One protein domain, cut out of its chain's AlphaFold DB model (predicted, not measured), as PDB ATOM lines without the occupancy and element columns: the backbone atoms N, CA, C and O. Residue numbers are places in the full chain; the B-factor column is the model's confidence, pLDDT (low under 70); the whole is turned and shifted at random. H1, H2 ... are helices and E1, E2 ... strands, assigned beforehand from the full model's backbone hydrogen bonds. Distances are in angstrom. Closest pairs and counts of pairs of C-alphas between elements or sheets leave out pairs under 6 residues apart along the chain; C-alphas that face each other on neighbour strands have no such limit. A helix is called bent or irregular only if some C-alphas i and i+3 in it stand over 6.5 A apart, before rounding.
ATOM      1  N   VAL A  38      15.659 -49.488 -28.621       72.31
ATOM      2  CA  VAL A  38      14.330 -48.922 -28.905       72.31
ATOM      3  C   VAL A  38      13.471 -50.050 -29.458       72.31
ATOM      4  O   VAL A  38      13.869 -50.693 -30.423       72.31
ATOM      5  N   ASP A  39      12.341 -50.334 -28.805       67.62
ATOM      6  CA  ASP A  39      11.410 -51.410 -29.178       67.62
ATOM      7  C   ASP A  39      12.107 -52.748 -29.506       67.62
ATOM      8  O   ASP A  39      11.812 -53.393 -30.503       67.62
ATOM      9  N   GLU A  40      13.049 -53.150 -28.638       73.44
ATOM     10  CA  GLU A  40      13.863 -54.383 -28.715       73.44
ATOM     11  C   GLU A  40      15.027 -54.371 -29.726       73.44
ATOM     12  O   GLU A  40      15.835 -55.304 -29.741       73.44
ATOM     13  N   TYR A  41      15.197 -53.302 -30.506       78.56
ATOM     14  CA  TYR A  41      16.296 -53.164 -31.465       78.56
ATOM     15  C   TYR A  41      17.479 -52.410 -30.868       78.56
ATOM     16  O   TYR A  41      17.311 -51.310 -30.350       78.56
ATOM     17  N   ASP A  42      18.679 -52.987 -30.972       81.88
ATOM     18  CA  ASP A  42      19.928 -52.288 -30.649       81.88
ATOM     19  C   ASP A  42      20.219 -51.254 -31.738       81.88
ATOM     20  O   ASP A  42      20.415 -51.600 -32.908       81.88
ATOM     21  N   LEU A  43      20.209 -49.980 -31.359       84.25
ATOM     22  CA  LEU A  43      20.376 -48.856 -32.264       84.25
ATOM     23  C   LEU A  43      21.598 -48.020 -31.883       84.25
ATOM     24  O   LEU A  43      21.856 -47.772 -30.703       84.25
ATOM     25  N   PRO A  44      22.332 -47.492 -32.876       89.62
ATOM     26  CA  PRO A  44      23.383 -46.535 -32.599       89.62
ATOM     27  C   PRO A  44      22.798 -45.193 -32.144       89.62
ATOM     28  O   PRO A  44      21.796 -44.723 -32.688       89.62
ATOM     29  N   ILE A  45      23.483 -44.523 -31.217       88.31
ATOM     30  CA  ILE A  45      23.134 -43.163 -30.800       88.31
ATOM     31  C   ILE A  45      23.599 -42.187 -31.884       88.31
ATOM     32  O   ILE A  45      24.780 -42.150 -32.239       88.31
ATOM     33  N   ARG A  46      22.674 -41.375 -32.405       91.75
ATOM     34  CA  ARG A  46      22.941 -40.399 -33.473       91.75
ATOM     35  C   ARG A  46      22.862 -38.973 -32.937       91.75
ATOM     36  O   ARG A  46      21.799 -38.540 -32.491       91.75
ATOM     37  N   ILE A  47      23.976 -38.249 -32.987       91.38
ATOM     38  CA  ILE A  47      24.088 -36.859 -32.528       91.38
ATOM     39  C   ILE A  47      24.186 -35.950 -33.756       91.38
ATOM     40  O   ILE A  47      25.029 -36.172 -34.629       91.38
ATOM     41  N   GLU A  48      23.335 -34.934 -33.834       92.19
ATOM     42  CA  GLU A  48      23.433 -33.906 -34.871       92.19
ATOM     43  C   GLU A  48      24.615 -32.981 -34.590       92.19
ATOM     44  O   GLU A  48      24.859 -32.593 -33.452       92.19
ATOM     45  N   VAL A  49      25.347 -32.621 -35.641       88.12
ATOM     46  CA  VAL A  49      26.435 -31.646 -35.592       88.12
ATOM     47  C   VAL A  49      26.364 -30.734 -36.823       88.12
ATOM     48  O   VAL A  49      25.772 -31.090 -37.835       88.12
ATOM     49  N   SER A  50      26.960 -29.547 -36.749       83.94
ATOM     50  CA  SER A  50      27.092 -28.605 -37.877       83.94
ATOM     51  C   SER A  50      28.544 -28.190 -38.062       83.94
ATOM     52  O   SER A  50      29.333 -28.364 -37.145       83.94
ATOM     53  N   SER A  51      28.890 -27.515 -39.149       77.38
ATOM     54  CA  SER A  51      30.191 -26.860 -39.384       77.38
ATOM     55  C   SER A  51      30.617 -25.838 -38.314       77.38
ATOM     56  O   SER A  51      31.805 -25.531 -38.208       77.38
ATOM     57  N   ARG A  52      29.695 -25.331 -37.482       75.25
ATOM     58  CA  ARG A  52      30.013 -24.392 -36.387       75.25
ATOM     59  C   ARG A  52      30.959 -25.012 -35.360       75.25
ATOM     60  O   ARG A  52      30.706 -26.101 -34.847       75.25
ATOM     61  N   THR A  53      32.014 -24.280 -35.007       74.88
ATOM     62  CA  THR A  53      33.074 -24.762 -34.109       74.88
ATOM     63  C   THR A  53      32.568 -25.124 -32.714       74.88
ATOM     64  O   THR A  53      32.970 -26.163 -32.196       74.88
ATOM     65  N   SER A  54      31.684 -24.314 -32.119       75.00
ATOM     66  CA  SER A  54      31.058 -24.612 -30.821       75.00
ATOM     67  C   SER A  54      30.315 -25.944 -30.872       75.00
ATOM     68  O   SER A  54      30.618 -26.848 -30.096       75.00
ATOM     69  N   HIS A  55      29.453 -26.102 -31.878       80.12
ATOM     70  CA  HIS A  55      28.605 -27.275 -32.030       80.12
ATOM     71  C   HIS A  55      29.423 -28.542 -32.307       80.12
ATOM     72  O   HIS A  55      29.142 -29.587 -31.722       80.12
ATOM     73  N   GLN A  56      30.472 -28.448 -33.138       79.38
ATOM     74  CA  GLN A  56      31.458 -29.522 -33.309       79.38
ATOM     75  C   GLN A  56      32.062 -29.901 -31.961       79.38
ATOM     76  O   GLN A  56      31.987 -31.057 -31.553       79.38
ATOM     77  N   LEU A  57      32.633 -28.927 -31.258       77.31
ATOM     78  CA  LEU A  57      33.350 -29.152 -30.015       77.31
ATOM     79  C   LEU A  57      32.486 -29.897 -28.991       77.31
ATOM     80  O   LEU A  57      32.893 -30.966 -28.534       77.31
ATOM     81  N   VAL A  58      31.290 -29.395 -28.666       79.62
ATOM     82  CA  VAL A  58      30.440 -30.065 -27.668       79.62
ATOM     83  C   VAL A  58      29.898 -31.407 -28.114       79.62
ATOM     84  O   VAL A  58      29.792 -32.311 -27.287       79.62
ATOM     85  N   SER A  59      29.610 -31.579 -29.401       83.94
ATOM     86  CA  SER A  59      29.107 -32.855 -29.914       83.94
ATOM     87  C   SER A  59      30.194 -33.929 -29.909       83.94
ATOM     88  O   SER A  59      29.933 -35.068 -29.524       83.94
ATOM     89  N   HIS A  60      31.438 -33.579 -30.267       82.75
ATOM     90  CA  HIS A  60      32.583 -34.495 -30.169       82.75
ATOM     91  C   HIS A  60      32.909 -34.837 -28.718       82.75
ATOM     92  O   HIS A  60      33.162 -36.004 -28.424       82.75
ATOM     93  N   ILE A  61      32.846 -33.858 -27.808       78.69
ATOM     94  CA  ILE A  61      32.983 -34.101 -26.368       78.69
ATOM     95  C   ILE A  61      31.920 -35.097 -25.906       78.69
ATOM     96  O   ILE A  61      32.260 -36.118 -25.315       78.69
ATOM     97  N   LEU A  62      30.646 -34.850 -26.217       81.69
ATOM     98  CA  LEU A  62      29.562 -35.748 -25.836       81.69
ATOM     99  C   LEU A  62      29.767 -37.159 -26.402       81.69
ATOM    100  O   LEU A  62      29.579 -38.135 -25.679       81.69
ATOM    101  N   ARG A  63      30.189 -37.281 -27.666       83.75
ATOM    102  CA  ARG A  63      30.499 -38.580 -28.274       83.75
ATOM    103  C   ARG A  63      31.566 -39.328 -27.479       83.75
ATOM    104  O   ARG A  63      31.373 -40.505 -27.199       83.75
ATOM    105  N   ILE A  64      32.663 -38.659 -27.119       75.69
ATOM    106  CA  ILE A  64      33.744 -39.255 -26.318       75.69
ATOM    107  C   ILE A  64      33.201 -39.710 -24.961       75.69
ATOM    108  O   ILE A  64      33.462 -40.833 -24.552       75.69
ATOM    109  N   LEU A  65      32.385 -38.893 -24.290       75.81
ATOM    110  CA  LEU A  65      31.800 -39.264 -22.999       75.81
ATOM    111  C   LEU A  65      30.880 -40.481 -23.107       75.81
ATOM    112  O   LEU A  65      31.000 -41.414 -22.316       75.81
ATOM    113  N   LEU A  66      29.985 -40.505 -24.094       77.50
ATOM    114  CA  LEU A  66      29.081 -41.634 -24.295       77.50
ATOM    115  C   LEU A  66      29.841 -42.914 -24.657       77.50
ATOM    116  O   LEU A  66      29.477 -43.985 -24.174       77.50
ATOM    117  N   ASN A  67      30.898 -42.802 -25.462       78.69
ATOM    118  CA  ASN A  67      31.680 -43.945 -25.910       78.69
ATOM    119  C   ASN A  67      32.624 -44.481 -24.829       78.69
ATOM    120  O   ASN A  67      32.559 -45.657 -24.490       78.69
ATOM    121  N   GLU A  68      33.460 -43.615 -24.262       75.94
ATOM    122  CA  GLU A  68      34.589 -44.019 -23.421       75.94
ATOM    123  C   GLU A  68      34.256 -44.039 -21.925       75.94
ATOM    124  O   GLU A  68      34.813 -44.855 -21.197       75.94
ATOM    125  N   VAL A  69      33.346 -43.174 -21.457       72.56
ATOM    126  CA  VAL A  69      32.980 -43.093 -20.028       72.56
ATOM    127  C   VAL A  69      31.717 -43.894 -19.734       72.56
ATOM    128  O   VAL A  69      31.653 -44.629 -18.752       72.56
ATOM    129  N   VAL A  70      30.685 -43.743 -20.566       75.31
ATOM    130  CA  VAL A  70      29.397 -44.410 -20.333       75.31
ATOM    131  C   VAL A  70      29.391 -45.837 -20.892       75.31
ATOM    132  O   VAL A  70      28.757 -46.712 -20.291       75.31
ATOM    133  N   GLY A  71      30.110 -46.081 -21.995       74.19
ATOM    134  CA  GLY A  71      30.314 -47.413 -22.568       74.19
ATOM    135  C   GLY A  71      29.441 -47.757 -23.777       74.19
ATOM    136  O   GLY A  71      29.255 -48.936 -24.064       74.19
ATOM    137  N   TYR A  72      28.861 -46.774 -24.476       81.75
ATOM    138  CA  TYR A  72      28.099 -47.015 -25.709       81.75
ATOM    139  C   TYR A  72      29.042 -47.118 -26.919       81.75
ATOM    140  O   TYR A  72      29.596 -46.106 -27.357       81.75
ATOM    141  N   PRO A  73      29.212 -48.304 -27.527       79.31
ATOM    142  CA  PRO A  73      30.213 -48.516 -28.570       79.31
ATOM    143  C   PRO A  73      29.841 -47.845 -29.900       79.31
ATOM    144  O   PRO A  73      30.719 -47.551 -30.710       79.31
ATOM    145  N   HIS A  74      28.553 -47.580 -30.134       88.25
ATOM    146  CA  HIS A  74      28.031 -47.076 -31.405       88.25
ATOM    147  C   HIS A  74      27.395 -45.693 -31.237       88.25
ATOM    148  O   HIS A  74      26.179 -45.558 -31.113       88.25
ATOM    149  N   VAL A  75      28.238 -44.656 -31.233       88.06
ATOM    150  CA  VAL A  75      27.818 -43.247 -31.178       88.06
ATOM    151  C   VAL A  75      28.362 -42.516 -32.399       88.06
ATOM    152  O   VAL A  75      29.577 -42.414 -32.584       88.06
ATOM    153  N   TYR A  76      27.471 -41.989 -33.232       92.69
ATOM    154  CA  TYR A  76      27.817 -41.373 -34.509       92.69
ATOM    155  C   TYR A  76      27.389 -39.907 -34.558       92.69
ATOM    156  O   TYR A  76      26.320 -39.541 -34.071       92.69
ATOM    157  N   LEU A  77      28.232 -39.078 -35.178       91.00
ATOM    158  CA  LEU A  77      27.925 -37.678 -35.462       91.00
ATOM    159  C   LEU A  77      27.444 -37.554 -36.905       91.00
ATOM    160  O   LEU A  77      28.117 -38.040 -37.817       91.00
ATOM    161  N   PHE A  78      26.326 -36.871 -37.107       91.44
ATOM    162  CA  PHE A  78      25.750 -36.609 -38.423       91.44
ATOM    163  C   PHE A  78      25.817 -35.116 -38.711       91.44
ATOM    164  O   PHE A  78      25.220 -34.317 -37.988       91.44
ATOM    165  N   ASN A  79      26.579 -34.738 -39.743       86.94
ATOM    166  CA  ASN A  79      26.708 -33.336 -40.118       86.94
ATOM    167  C   ASN A  79      25.487 -32.887 -40.929       86.94
ATOM    168  O   ASN A  79      25.272 -33.369 -42.041       86.94
ATOM    169  N   HIS A  80      24.726 -31.944 -40.381       84.31
ATOM    170  CA  HIS A  80      23.543 -31.365 -41.003       84.31
ATOM    171  C   HIS A  80      23.643 -29.847 -41.084       84.31
ATOM    172  O   HIS A  80      22.978 -29.100 -40.369       84.31
ATOM    173  N   ASP A  81      24.467 -29.402 -42.021       72.19
ATOM    174  CA  ASP A  81      24.696 -27.989 -42.281       72.19
ATOM    175  C   ASP A  81      23.441 -27.276 -42.818       72.19
ATOM    176  O   ASP A  81      23.132 -26.178 -42.379       72.19
ATOM    177  N   GLU A  82      22.633 -27.920 -43.664       61.25
ATOM    178  CA  GLU A  82      21.413 -27.318 -44.242       61.25
ATOM    179  C   GLU A  82      20.316 -26.975 -43.211       61.25
ATOM    180  O   GLU A  82      19.378 -26.252 -43.532       61.25
ATOM    181  N   ALA A  83      20.422 -27.491 -41.982       55.31
ATOM    182  CA  ALA A  83      19.471 -27.276 -40.886       55.31
ATOM    183  C   ALA A  83      20.109 -26.594 -39.661       55.31
ATOM    184  O   ALA A  83      19.470 -26.468 -38.616       55.31
ATOM    185  N   ALA A  84      21.386 -26.211 -39.748       59.00
ATOM    186  CA  ALA A  84      22.177 -25.801 -38.597       59.00
ATOM    187  C   ALA A  84      21.690 -24.463 -38.015       59.00
ATOM    188  O   ALA A  84      22.098 -23.392 -38.450       59.00
ATOM    189  N   GLY A  85      20.860 -24.519 -36.974       64.38
ATOM    190  CA  GLY A  85      20.299 -23.332 -36.324       64.38
ATOM    191  C   GLY A  85      18.841 -23.039 -36.681       64.38
ATOM    192  O   GLY A  85      18.334 -22.026 -36.211       64.38
ATOM    193  N   ASP A  86      18.176 -23.915 -37.442       79.81
ATOM    194  CA  ASP A  86      16.714 -23.974 -37.529       79.81
ATOM    195  C   ASP A  86      16.193 -24.983 -36.493       79.81
ATOM    196  O   ASP A  86      16.240 -26.202 -36.687       79.81
ATOM    197  N   ALA A  87      15.686 -24.460 -35.376       85.88
ATOM    198  CA  ALA A  87      15.138 -25.272 -34.296       85.88
ATOM    199  C   ALA A  87      13.989 -26.180 -34.752       85.88
ATOM    200  O   ALA A  87      13.898 -27.324 -34.308       85.88
ATOM    201  N   THR A  88      13.137 -25.700 -35.663       88.62
ATOM    202  CA  THR A  88      12.007 -26.472 -36.193       88.62
ATOM    203  C   THR A  88      12.522 -27.694 -36.928       88.62
ATOM    204  O   THR A  88      12.048 -28.805 -36.699       88.62
ATOM    205  N   ARG A  89      13.534 -27.514 -37.780       88.62
ATOM    206  CA  ARG A  89      14.110 -28.615 -38.548       88.62
ATOM    207  C   ARG A  89      14.806 -29.638 -37.651       88.62
ATOM    208  O   ARG A  89      14.644 -30.835 -37.883       88.62
ATOM    209  N   THR A  90      15.523 -29.202 -36.615       90.31
ATOM    210  CA  THR A  90      16.097 -30.117 -35.613       90.31
ATOM    211  C   THR A  90      15.003 -30.897 -34.875       90.31
ATOM    212  O   THR A  90      15.100 -32.117 -34.746       90.31
ATOM    213  N   LEU A  91      13.922 -30.236 -34.454       91.69
ATOM    214  CA  LEU A  91      12.794 -30.884 -33.776       91.69
ATOM    215  C   LEU A  91      12.079 -31.900 -34.671       91.69
ATOM    216  O   LEU A  91      11.743 -32.985 -34.200       91.69
ATOM    217  N   GLN A  92      11.905 -31.608 -35.963       91.69
ATOM    218  CA  GLN A  92      11.358 -32.561 -36.935       91.69
ATOM    219  C   GLN A  92      12.206 -33.835 -37.023       91.69
ATOM    220  O   GLN A  92      11.658 -34.934 -37.057       91.69
ATOM    221  N   LYS A  93      13.541 -33.708 -37.018       91.06
ATOM    222  CA  LYS A  93      14.451 -34.863 -37.080       91.06
ATOM    223  C   LYS A  93      14.430 -35.704 -35.813       91.06
ATOM    224  O   LYS A  93      14.448 -36.922 -35.927       91.06
ATOM    225  N   ILE A  94      14.402 -35.066 -34.639       90.19
ATOM    226  CA  ILE A  94      14.365 -35.758 -33.340       90.19
ATOM    227  C   ILE A  94      13.019 -36.459 -33.142       90.19
ATOM    228  O   ILE A  94      12.973 -37.625 -32.767       90.19
ATOM    229  N   SER A  95      11.922 -35.758 -33.428       90.12
ATOM    230  CA  SER A  95      10.569 -36.255 -33.162       90.12
ATOM    231  C   SER A  95       9.996 -37.142 -34.266       90.12
ATOM    232  O   SER A  95       9.010 -37.836 -34.040       90.12
ATOM    233  N   SER A  96      10.559 -37.086 -35.480       89.00
ATOM    234  CA  SER A  96       9.949 -37.645 -36.699       89.00
ATOM    235  C   SER A  96       8.543 -37.085 -37.001       89.00
ATOM    236  O   SER A  96       7.765 -37.673 -37.763       89.00
ATOM    237  N   CYS A  97       8.210 -35.922 -36.430       89.56
ATOM    238  CA  CYS A  97       6.977 -35.193 -36.697       89.56
ATOM    239  C   CYS A  97       7.211 -34.104 -37.740       89.56
ATOM    240  O   CYS A  97       8.227 -33.417 -37.727       89.56
ATOM    241  N   TYR A  98       6.249 -33.916 -38.643       88.88
ATOM    242  CA  TYR A  98       6.283 -32.809 -39.604       88.88
ATOM    243  C   TYR A  98       5.965 -31.472 -38.919       88.88
ATOM    244  O   TYR A  98       6.562 -30.440 -39.223       88.88
ATOM    245  N   ALA A  99       5.033 -31.509 -37.969       89.06
ATOM    246  CA  ALA A  99       4.600 -30.388 -37.145       89.06
ATOM    247  C   ALA A  99       4.143 -30.917 -35.772       89.06
ATOM    248  O   ALA A  99       3.880 -32.120 -35.656       89.06
ATOM    249  N   PRO A 100       3.986 -30.051 -34.751       86.25
ATOM    250  CA  PRO A 100       3.392 -30.441 -33.475       86.25
ATOM    251  C   PRO A 100       2.073 -31.203 -33.672       86.25
ATOM    252  O   PRO A 100       1.160 -30.714 -34.338       86.25
ATOM    253  N   GLY A 101       1.987 -32.425 -33.141       79.88
ATOM    254  CA  GLY A 101       0.804 -33.290 -33.256       79.88
ATOM    255  C   GLY A 101       0.631 -34.030 -34.592       79.88
ATOM    256  O   GLY A 101      -0.307 -34.812 -34.719       79.88
ATOM    257  N   ASN A 102       1.521 -33.838 -35.572       88.31
ATOM    258  CA  ASN A 102       1.543 -34.594 -36.830       88.31
ATOM    259  C   ASN A 102       2.831 -35.419 -36.926       88.31
ATOM    260  O   ASN A 102       3.806 -35.019 -37.571       88.31
ATOM    261  N   CYS A 103       2.822 -36.550 -36.227       85.06
ATOM    262  CA  CYS A 103       3.959 -37.447 -36.106       85.06
ATOM    263  C   CYS A 103       3.808 -38.656 -37.019       85.06
ATOM    264  O   CYS A 103       2.742 -39.273 -37.080       85.06
ATOM    265  N   SER A 104       4.885 -38.997 -37.723       79.88
ATOM    266  CA  SER A 104       4.953 -40.277 -38.423       79.88
ATOM    267  C   SER A 104       5.142 -41.397 -37.402       79.88
ATOM    268  O   SER A 104       5.665 -41.162 -36.311       79.88
ATOM    269  N   ALA A 105       4.737 -42.623 -37.744       72.31
ATOM    270  CA  ALA A 105       5.155 -43.781 -36.964       72.31
ATOM    271  C   ALA A 105       6.690 -43.823 -36.945       72.31
ATOM    272  O   ALA A 105       7.316 -43.703 -38.001       72.31
ATOM    273  N   VAL A 106       7.276 -43.942 -35.752       67.31
ATOM    274  CA  VAL A 106       8.727 -44.057 -35.599       67.31
ATOM    275  C   VAL A 106       9.155 -45.362 -36.269       67.31
ATOM    276  O   VAL A 106       8.610 -46.424 -35.972       67.31
ATOM    277  N   ASP A 107      10.067 -45.263 -37.234       68.62
ATOM    278  CA  ASP A 107      10.628 -46.425 -37.924       68.62
ATOM    279  C   ASP A 107      11.364 -47.324 -36.916       68.62
ATOM    280  O   ASP A 107      11.861 -46.851 -35.895       68.62
ATOM    281  N   VAL A 108      11.503 -48.611 -37.229       73.31
ATOM    282  CA  VAL A 108      12.287 -49.592 -36.458       73.31
ATOM    283  C   VAL A 108      13.719 -49.099 -36.216       73.31
ATOM    284  O   VAL A 108      14.349 -49.422 -35.213       73.31
ATOM    285  N   TYR A 109      14.239 -48.272 -37.125       77.00
ATOM    286  CA  TYR A 109      15.563 -47.667 -37.016       77.00
ATOM    287  C   TYR A 109      15.633 -46.452 -36.086       77.00
ATOM    288  O   TYR A 109      16.736 -45.951 -35.854       77.00
ATOM    289  N   GLY A 110      14.507 -45.976 -35.554       81.06
ATOM    290  CA  GLY A 110      14.389 -44.741 -34.784       81.06
ATOM    291  C   GLY A 110      14.463 -43.466 -35.644       81.06
ATOM    292  O   GLY A 110      14.618 -43.538 -36.865       81.06
ATOM    293  N   PRO A 111      14.393 -42.280 -35.016       88.00
ATOM    294  CA  PRO A 111      14.433 -40.989 -35.709       88.00
ATOM    295  C   PRO A 111      15.801 -40.688 -36.330       88.00
ATOM    296  O   PRO A 111      16.825 -41.175 -35.854       88.00
ATOM    297  N   GLU A 112      15.849 -39.846 -37.364       89.25
ATOM    298  CA  GLU A 112      17.086 -39.484 -38.083       89.25
ATOM    299  C   GLU A 112      18.211 -39.060 -37.122       89.25
ATOM    300  O   GLU A 112      19.333 -39.565 -37.196       89.25
ATOM    301  N   ILE A 113      17.874 -38.203 -36.158       91.19
ATOM    302  CA  ILE A 113      18.752 -37.712 -35.095       91.19
ATOM    303  C   ILE A 113      18.125 -38.045 -33.745       91.19
ATOM    304  O   ILE A 113      16.912 -37.992 -33.597       91.19
ATOM    305  N   MET A 114      18.950 -38.350 -32.745       89.81
ATOM    306  CA  MET A 114      18.481 -38.634 -31.387       89.81
ATOM    307  C   MET A 114      18.866 -37.559 -30.369       89.81
ATOM    308  O   MET A 114      18.197 -37.434 -29.347       89.81
ATOM    309  N   ILE A 115      19.953 -36.819 -30.611       90.38
ATOM    310  CA  ILE A 115      20.481 -35.795 -29.700       90.38
ATOM    311  C   ILE A 115      20.956 -34.582 -30.501       90.38
ATOM    312  O   ILE A 115      21.689 -34.736 -31.477       90.38
ATOM    313  N   ASN A 116      20.616 -33.383 -30.037       91.50
ATOM    314  CA  ASN A 116      21.292 -32.145 -30.413       91.50
ATOM    315  C   ASN A 116      21.558 -31.328 -29.144       91.50
ATOM    316  O   ASN A 116      20.661 -31.113 -28.333       91.50
ATOM    317  N   VAL A 117      22.804 -30.900 -28.947       86.62
ATOM    318  CA  VAL A 117      23.233 -30.221 -27.716       86.62
ATOM    319  C   VAL A 117      23.310 -28.700 -27.836       86.62
ATOM    320  O   VAL A 117      23.541 -28.049 -26.827       86.62
ATOM    321  N   GLU A 118      23.146 -28.128 -29.032       84.31
ATOM    322  CA  GLU A 118      23.290 -26.689 -29.286       84.31
ATOM    323  C   GLU A 118      22.182 -26.174 -30.220       84.31
ATOM    324  O   GLU A 118      22.436 -25.618 -31.300       84.31
ATOM    325  N   VAL A 119      20.929 -26.371 -29.799       87.56
ATOM    326  CA  VAL A 119      19.747 -25.899 -30.527       87.56
ATOM    327  C   VAL A 119      19.490 -24.443 -30.183       87.56
ATOM    328  O   VAL A 119      19.327 -24.082 -29.022       87.56
ATOM    329  N   TRP A 120      19.455 -23.597 -31.207       82.75
ATOM    330  CA  TRP A 120      19.228 -22.166 -31.051       82.75
ATOM    331  C   TRP A 120      17.737 -21.870 -31.050       82.75
ATOM    332  O   TRP A 120      17.090 -22.013 -32.084       82.75
ATOM    333  N   LEU A 121      17.208 -21.451 -29.902       82.81
ATOM    334  CA  LEU A 121      15.813 -21.055 -29.766       82.81
ATOM    335  C   LEU A 121      15.697 -19.536 -29.713       82.81
ATOM    336  O   LEU A 121      16.212 -18.892 -28.793       82.81
ATOM    337  N   VAL A 122      14.986 -18.993 -30.699       78.94
ATOM    338  CA  VAL A 122      14.596 -17.582 -30.734       78.94
ATOM    339  C   VAL A 122      13.566 -17.287 -29.640       78.94
ATOM    340  O   VAL A 122      12.778 -18.173 -29.280       78.94
ATOM    341  N   PRO A 123      13.523 -16.055 -29.105       74.69
ATOM    342  CA  PRO A 123      12.475 -15.652 -28.175       74.69
ATOM    343  C   PRO A 123      11.076 -15.936 -28.722       74.69
ATOM    344  O   PRO A 123      10.787 -15.699 -29.893       74.69
ATOM    345  N   GLY A 124      10.205 -16.469 -27.865       74.12
ATOM    346  CA  GLY A 124       8.836 -16.825 -28.239       74.12
ATOM    347  C   GLY A 124       8.695 -18.128 -29.035       74.12
ATOM    348  O   GLY A 124       7.569 -18.497 -29.371       74.12
ATOM    349  N   PHE A 125       9.783 -18.861 -29.312       82.44
ATOM    350  CA  PHE A 125       9.687 -20.176 -29.945       82.44
ATOM    351  C   PHE A 125       8.849 -21.139 -29.087       82.44
ATOM    352  O   PHE A 125       9.158 -21.400 -27.923       82.44
ATOM    353  N   ASN A 126       7.786 -21.701 -29.668       83.94
ATOM    354  CA  ASN A 126       6.888 -22.605 -28.957       83.94
ATOM    355  C   ASN A 126       7.439 -24.040 -28.940       83.94
ATOM    356  O   ASN A 126       7.199 -24.829 -29.856       83.94
ATOM    357  N   LEU A 127       8.148 -24.386 -27.864       87.31
ATOM    358  CA  LEU A 127       8.578 -25.759 -27.585       87.31
ATOM    359  C   LEU A 127       7.448 -26.660 -27.071       87.31
ATOM    360  O   LEU A 127       7.500 -27.868 -27.286       87.31
ATOM    361  N   GLU A 128       6.438 -26.106 -26.397       87.19
ATOM    362  CA  GLU A 128       5.392 -26.880 -25.715       87.19
ATOM    363  C   GLU A 128       4.645 -27.800 -26.685       87.19
ATOM    364  O   GLU A 128       4.430 -28.976 -26.388       87.19
ATOM    365  N   GLY A 129       4.345 -27.307 -27.891       88.69
ATOM    366  CA  GLY A 129       3.731 -28.119 -28.942       88.69
ATOM    367  C   GLY A 129       4.556 -29.363 -29.289       88.69
ATOM    368  O   GLY A 129       3.993 -30.442 -29.462       88.69
ATOM    369  N   TRP A 130       5.883 -29.245 -29.332       91.00
ATOM    370  CA  TRP A 130       6.779 -30.366 -29.617       91.00
ATOM    371  C   TRP A 130       6.940 -31.303 -28.422       91.00
ATOM    372  O   TRP A 130       6.860 -32.515 -28.597       91.00
ATOM    373  N   ILE A 131       7.084 -30.768 -27.209       88.50
ATOM    374  CA  ILE A 131       7.181 -31.566 -25.975       88.50
ATOM    375  C   ILE A 131       5.905 -32.394 -25.771       88.50
ATOM    376  O   ILE A 131       5.971 -33.576 -25.442       88.50
ATOM    377  N   SER A 132       4.734 -31.809 -26.046       87.88
ATOM    378  CA  SER A 132       3.436 -32.479 -25.891       87.88
ATOM    379  C   SER A 132       3.262 -33.719 -26.778       87.88
ATOM    380  O   SER A 132       2.407 -34.558 -26.494       87.88
ATOM    381  N   THR A 133       4.089 -33.879 -27.821       87.44
ATOM    382  CA  THR A 133       4.099 -35.095 -28.652       87.44
ATOM    383  C   THR A 133       4.639 -36.318 -27.910       87.44
ATOM    384  O   THR A 133       4.401 -37.443 -28.347       87.44
ATOM    385  N   GLY A 134       5.387 -36.117 -26.819       87.12
ATOM    386  CA  GLY A 134       6.092 -37.186 -26.116       87.12
ATOM    387  C   GLY A 134       7.238 -37.804 -26.921       87.12
ATOM    388  O   GLY A 134       7.667 -38.903 -26.593       87.12
ATOM    389  N   GLN A 135       7.710 -37.135 -27.982       87.50
ATOM    390  CA  GLN A 135       8.821 -37.586 -28.834       87.50
ATOM    391  C   GLN A 135      10.108 -36.769 -28.635       87.50
ATOM    392  O   GLN A 135      11.133 -37.077 -29.241       87.50
ATOM    393  N   VAL A 136      10.072 -35.725 -27.799       89.38
ATOM    394  CA  VAL A 136      11.212 -34.836 -27.526       89.38
ATOM    395  C   VAL A 136      11.278 -34.527 -26.037       89.38
ATOM    396  O   VAL A 136      10.289 -34.079 -25.461       89.38
ATOM    397  N   ASP A 137      12.463 -34.694 -25.460       86.56
ATOM    398  CA  ASP A 137      12.815 -34.241 -24.119       86.56
ATOM    399  C   ASP A 137      13.736 -33.008 -24.213       86.56
ATOM    400  O   ASP A 137      14.656 -32.935 -25.037       86.56
ATOM    401  N   VAL A 138      13.466 -32.010 -23.364       85.56
ATOM    402  CA  VAL A 138      14.291 -30.801 -23.215       85.56
ATOM    403  C   VAL A 138      15.138 -30.958 -21.961       85.56
ATOM    404  O   VAL A 138      14.616 -31.057 -20.851       85.56
ATOM    405  N   LEU A 139      16.456 -30.970 -22.131       82.06
ATOM    406  CA  LEU A 139      17.420 -31.200 -21.051       82.06
ATOM    407  C   LEU A 139      17.919 -29.902 -20.406       82.06
ATOM    408  O   LEU A 139      18.816 -29.928 -19.558       82.06
ATOM    409  N   GLY A 140      17.340 -28.776 -20.814       80.44
ATOM    410  CA  GLY A 140      17.697 -27.450 -20.352       80.44
ATOM    411  C   GLY A 140      18.915 -26.872 -21.073       80.44
ATOM    412  O   GLY A 140      19.492 -27.489 -21.983       80.44
ATOM    413  N   PRO A 141      19.336 -25.677 -20.642       79.88
ATOM    414  CA  PRO A 141      20.267 -24.882 -21.410       79.88
ATOM    415  C   PRO A 141      21.682 -25.461 -21.403       79.88
ATOM    416  O   PRO A 141      22.160 -26.010 -20.407       79.88
ATOM    417  N   LEU A 142      22.378 -25.310 -22.530       72.38
ATOM    418  CA  LEU A 142      23.781 -25.691 -22.693       72.38
ATOM    419  C   LEU A 142      24.732 -24.752 -21.938       72.38
ATOM    420  O   LEU A 142      25.857 -25.128 -21.633       72.38
ATOM    421  N   GLY A 143      24.329 -23.519 -21.653       69.88
ATOM    422  CA  GLY A 143      25.205 -22.537 -21.023       69.88
ATOM    423  C   GLY A 143      24.751 -21.115 -21.330       69.88
ATOM    424  O   GLY A 143      23.572 -20.821 -21.121       69.88
ATOM    425  N   PRO A 144      25.651 -20.220 -21.783       62.66
ATOM    426  CA  PRO A 144      25.300 -18.831 -22.010       62.66
ATOM    427  C   PRO A 144      24.282 -18.692 -23.132       62.66
ATOM    428  O   PRO A 144      24.171 -19.520 -24.038       62.66
ATOM    429  N   VAL A 145      23.573 -17.576 -23.068       70.62
ATOM    430  CA  VAL A 145      22.725 -17.126 -24.156       70.62
ATOM    431  C   VAL A 145      23.570 -16.751 -25.369       70.62
ATOM    432  O   VAL A 145      24.688 -16.241 -25.249       70.62
ATOM    433  N   GLY A 146      23.030 -17.023 -26.548       72.94
ATOM    434  CA  GLY A 146      23.621 -16.632 -27.811       72.94
ATOM    435  C   GLY A 146      22.959 -15.389 -28.385       72.94
ATOM    436  O   GLY A 146      21.844 -15.035 -28.022       72.94
ATOM    437  N   GLN A 310      18.332 -18.557 -26.461       79.25
ATOM    438  CA  GLN A 310      18.722 -19.628 -25.545       79.25
ATOM    439  C   GLN A 310      19.301 -20.798 -26.355       79.25
ATOM    440  O   GLN A 310      18.787 -21.140 -27.422       79.25
ATOM    441  N   LEU A 311      20.376 -21.412 -25.854       81.00
ATOM    442  CA  LEU A 311      20.924 -22.651 -26.410       81.00
ATOM    443  C   LEU A 311      20.391 -23.825 -25.606       81.00
ATOM    444  O   LEU A 311      20.797 -23.998 -24.459       81.00
ATOM    445  N   GLU A 312      19.506 -24.618 -26.194       85.56
ATOM    446  CA  GLU A 312      18.883 -25.764 -25.534       85.56
ATOM    447  C   GLU A 312      19.493 -27.090 -25.983       85.56
ATOM    448  O   GLU A 312      19.903 -27.269 -27.136       85.56
ATOM    449  N   LYS A 313      19.519 -28.041 -25.049       87.75
ATOM    450  CA  LYS A 313      19.874 -29.436 -25.305       87.75
ATOM    451  C   LYS A 313      18.593 -30.241 -25.469       87.75
ATOM    452  O   LYS A 313      17.764 -30.271 -24.561       87.75
ATOM    453  N   LEU A 314      18.454 -30.915 -26.602       88.81
ATOM    454  CA  LEU A 314      17.289 -31.721 -26.952       88.81
ATOM    455  C   LEU A 314      17.689 -33.176 -27.185       88.81
ATOM    456  O   LEU A 314      18.744 -33.461 -27.764       88.81
ATOM    457  N   ASN A 315      16.830 -34.104 -26.782       88.81
ATOM    458  CA  ASN A 315      17.000 -35.524 -27.065       88.81
ATOM    459  C   ASN A 315      15.655 -36.248 -27.239       88.81
ATOM    460  O   ASN A 315      14.589 -35.669 -27.048       88.81
ATOM    461  N   ILE A 316      15.708 -37.526 -27.616       86.62
ATOM    462  CA  ILE A 316      14.532 -38.407 -27.594       86.62
ATOM    463  C   ILE A 316      14.245 -38.912 -26.165       86.62
ATOM    464  O   ILE A 316      15.193 -39.232 -25.446       86.62
ATOM    465  N   PRO A 317      12.978 -39.105 -25.758       80.25
ATOM    466  CA  PRO A 317      12.647 -39.534 -24.393       80.25
ATOM    467  C   PRO A 317      13.157 -40.923 -23.994       80.25
ATOM    468  O   PRO A 317      13.440 -41.185 -22.827       80.25
ATOM    469  N   HIS A 318      13.353 -41.830 -24.955       72.69
ATOM    470  CA  HIS A 318      13.916 -43.162 -24.687       72.69
ATOM    471  C   HIS A 318      15.365 -43.117 -24.171       72.69
ATOM    472  O   HIS A 318      15.823 -44.057 -23.518       72.69
ATOM    473  N   LEU A 319      16.080 -42.013 -24.416       68.06
ATOM    474  CA  LEU A 319      17.416 -41.775 -23.876       68.06
ATOM    475  C   LEU A 319      17.388 -41.430 -22.383       68.06
ATOM    476  O   LEU A 319      18.436 -41.479 -21.756       68.06
ATOM    477  N   SER A 320      16.229 -41.164 -21.779       53.84
ATOM    478  CA  SER A 320      16.120 -40.761 -20.368       53.84
ATOM    479  C   SER A 320      16.463 -41.865 -19.359       53.84
ATOM    480  O   SER A 320      16.630 -41.595 -18.171       53.84
ATOM    481  N   ASN A 321      16.633 -43.101 -19.848       50.47
ATOM    482  CA  ASN A 321      17.188 -44.241 -19.111       50.47
ATOM    483  C   ASN A 321      18.727 -44.310 -19.142       50.47
ATOM    484  O   ASN A 321      19.324 -45.106 -18.411       50.47
ATOM    485  N   LEU A 322      19.396 -43.490 -19.963       52.81
ATOM    486  CA  LEU A 322      20.793 -43.140 -19.712       52.81
ATOM    487  C   LEU A 322      20.842 -42.480 -18.336       52.81
ATOM    488  O   LEU A 322      19.894 -41.813 -17.937       52.81
ATOM    489  N   ASN A 323      21.945 -42.613 -17.598       49.25
ATOM    490  CA  ASN A 323      22.183 -41.710 -16.474       49.25
ATOM    491  C   ASN A 323      22.227 -40.278 -17.041       49.25
ATOM    492  O   ASN A 323      23.285 -39.806 -17.455       49.25
ATOM    493  N   ASN A 324      21.065 -39.615 -17.079       49.78
ATOM    494  CA  ASN A 324      20.811 -38.311 -17.698       49.78
ATOM    495  C   ASN A 324      21.725 -37.212 -17.146       49.78
ATOM    496  O   ASN A 324      21.805 -36.139 -17.730       49.78
ATOM    497  N   SER A 325      22.469 -37.503 -16.073       52.38
ATOM    498  CA  SER A 325      23.487 -36.644 -15.493       52.38
ATOM    499  C   SER A 325      24.526 -36.158 -16.509       52.38
ATOM    500  O   SER A 325      24.926 -35.006 -16.426       52.38
ATOM    501  N   TYR A 326      24.987 -36.961 -17.472       53.97
ATOM    502  CA  TYR A 326      26.050 -36.490 -18.379       53.97
ATOM    503  C   TYR A 326      25.551 -35.450 -19.389       53.97
ATOM    504  O   TYR A 326      26.252 -34.478 -19.658       53.97
ATOM    505  N   LEU A 327      24.332 -35.616 -19.910       54.22
ATOM    506  CA  LEU A 327      23.716 -34.661 -20.836       54.22
ATOM    507  C   LEU A 327      23.153 -33.437 -20.097       54.22
ATOM    508  O   LEU A 327      23.345 -32.299 -20.532       54.22
ATOM    509  N   SER A 328      22.505 -33.640 -18.947       54.00
ATOM    510  CA  SER A 328      21.944 -32.548 -18.146       54.00
ATOM    511  C   SER A 328      23.033 -31.644 -17.567       54.00
ATOM    512  O   SER A 328      22.857 -30.429 -17.547       54.00
ATOM    513  N   HIS A 329      24.181 -32.200 -17.162       56.19
ATOM    514  CA  HIS A 329      25.308 -31.429 -16.621       56.19
ATOM    515  C   HIS A 329      26.326 -30.985 -17.677       56.19
ATOM    516  O   HIS A 329      27.298 -30.318 -17.327       56.19
ATOM    517  N   LEU A 330      26.131 -31.324 -18.959       52.41
ATOM    518  CA  LEU A 330      26.943 -30.745 -20.023       52.41
ATOM    519  C   LEU A 330      26.654 -29.243 -20.087       52.41
ATOM    520  O   LEU A 330      25.551 -28.837 -20.460       52.41
TER     521      LEU A 330
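This is residues 38 to 146 and 310 to 330 of the 456 residues of an uncharacterized protein of Araneus ventricosus (UniProt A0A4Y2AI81). A strongly twisted sheet of three strands, E4, E6 and E5, has a parallel pair of strands, E1 and E2, beside its E4 edge, where E1 meets E4. The long helix H1 packs on this pair, H2 covers one face of the sheet, and short H4 and H5 sit at its rim. The printed part has 130 residues with five named helices and six named strands, in the order E1 H1 E2 H2 E3 E4 H3 E5 E6 H4 H5; the class is mixed, helices and strands. The sheet's order is E4, E6, E5, antiparallel. The whole is compact, with a radius of gyration of the C-alphas of 13.7 A, and spans 37 by 36 by 27 A.

Find C-alpha 45 at (23.134, -43.163, -30.800), where E1, residues 45 to 49, begins. H1 follows at residues 53 to 70, 24.3 A long, neither bent nor irregular, but only just: C-alphas 67 and 70 are 6.0 A apart. Next come E2, residues 75 to 79, H2, residues 87 to 95, and E3, residues 97 to 99. E4, residues 115 to 121, is 15.5 A long; H3 is residues 128 to 131 and E5 residues 137 to 141. E6, residues 310 to 315, is 16.1 A long. H4, residues 317 to 321, is irregular, only just, with C-alphas 318 and 321 6.6 A apart; H5, residues 325 to 328, ends at C-alpha 328, (21.944, -32.548, -18.146).

Look first at E4 and E6, antiparallel, with N 119 and O 312 3.0 A apart. E6 and E5 are antiparallel too, with N 139 and O 313 at 2.8 A. E4, H3, E5 form a split strand-helix-strand unit, two same-way strands with E6 between them, its crossover right-handed. H2 is on this sheet at a height over the sheet of 8.8 A, along the strands, at 7 degrees to E6 on the local plane. H1, H4 and H5 only graze the sheet. E1 and E2 are parallel, N 47 and O 76 at 2.9 A; E1, H1, E2 form a strand-helix-strand unit, two parallel neighbours with a helix between, also right-handed in its crossover. The closest C-alphas of E1 and E4 are those of Ile 47 and Ile 115, 4.7 A apart. E3 pairs with no named strand. In H2 every O i to N i+4 pair is within hydrogen-bond range, in H1 13 of 14, in H4 0 of 1 with 1 of 2 O i to N i+3 pairs; H3 and H5 are too short for an O i to N i+4 pair.

The farthest C-alphas, those of Glu 40 and Gly 146, are 39.0 A apart. Residues 147 to 309 are not printed; C-alphas 146 and 310 are 6.2 A apart across the cut. The link E3 to E4 is long, 15 residues. Mean pLDDT of the printed part is 79.4; 21 residues are under 70, among them residues 319 to 330.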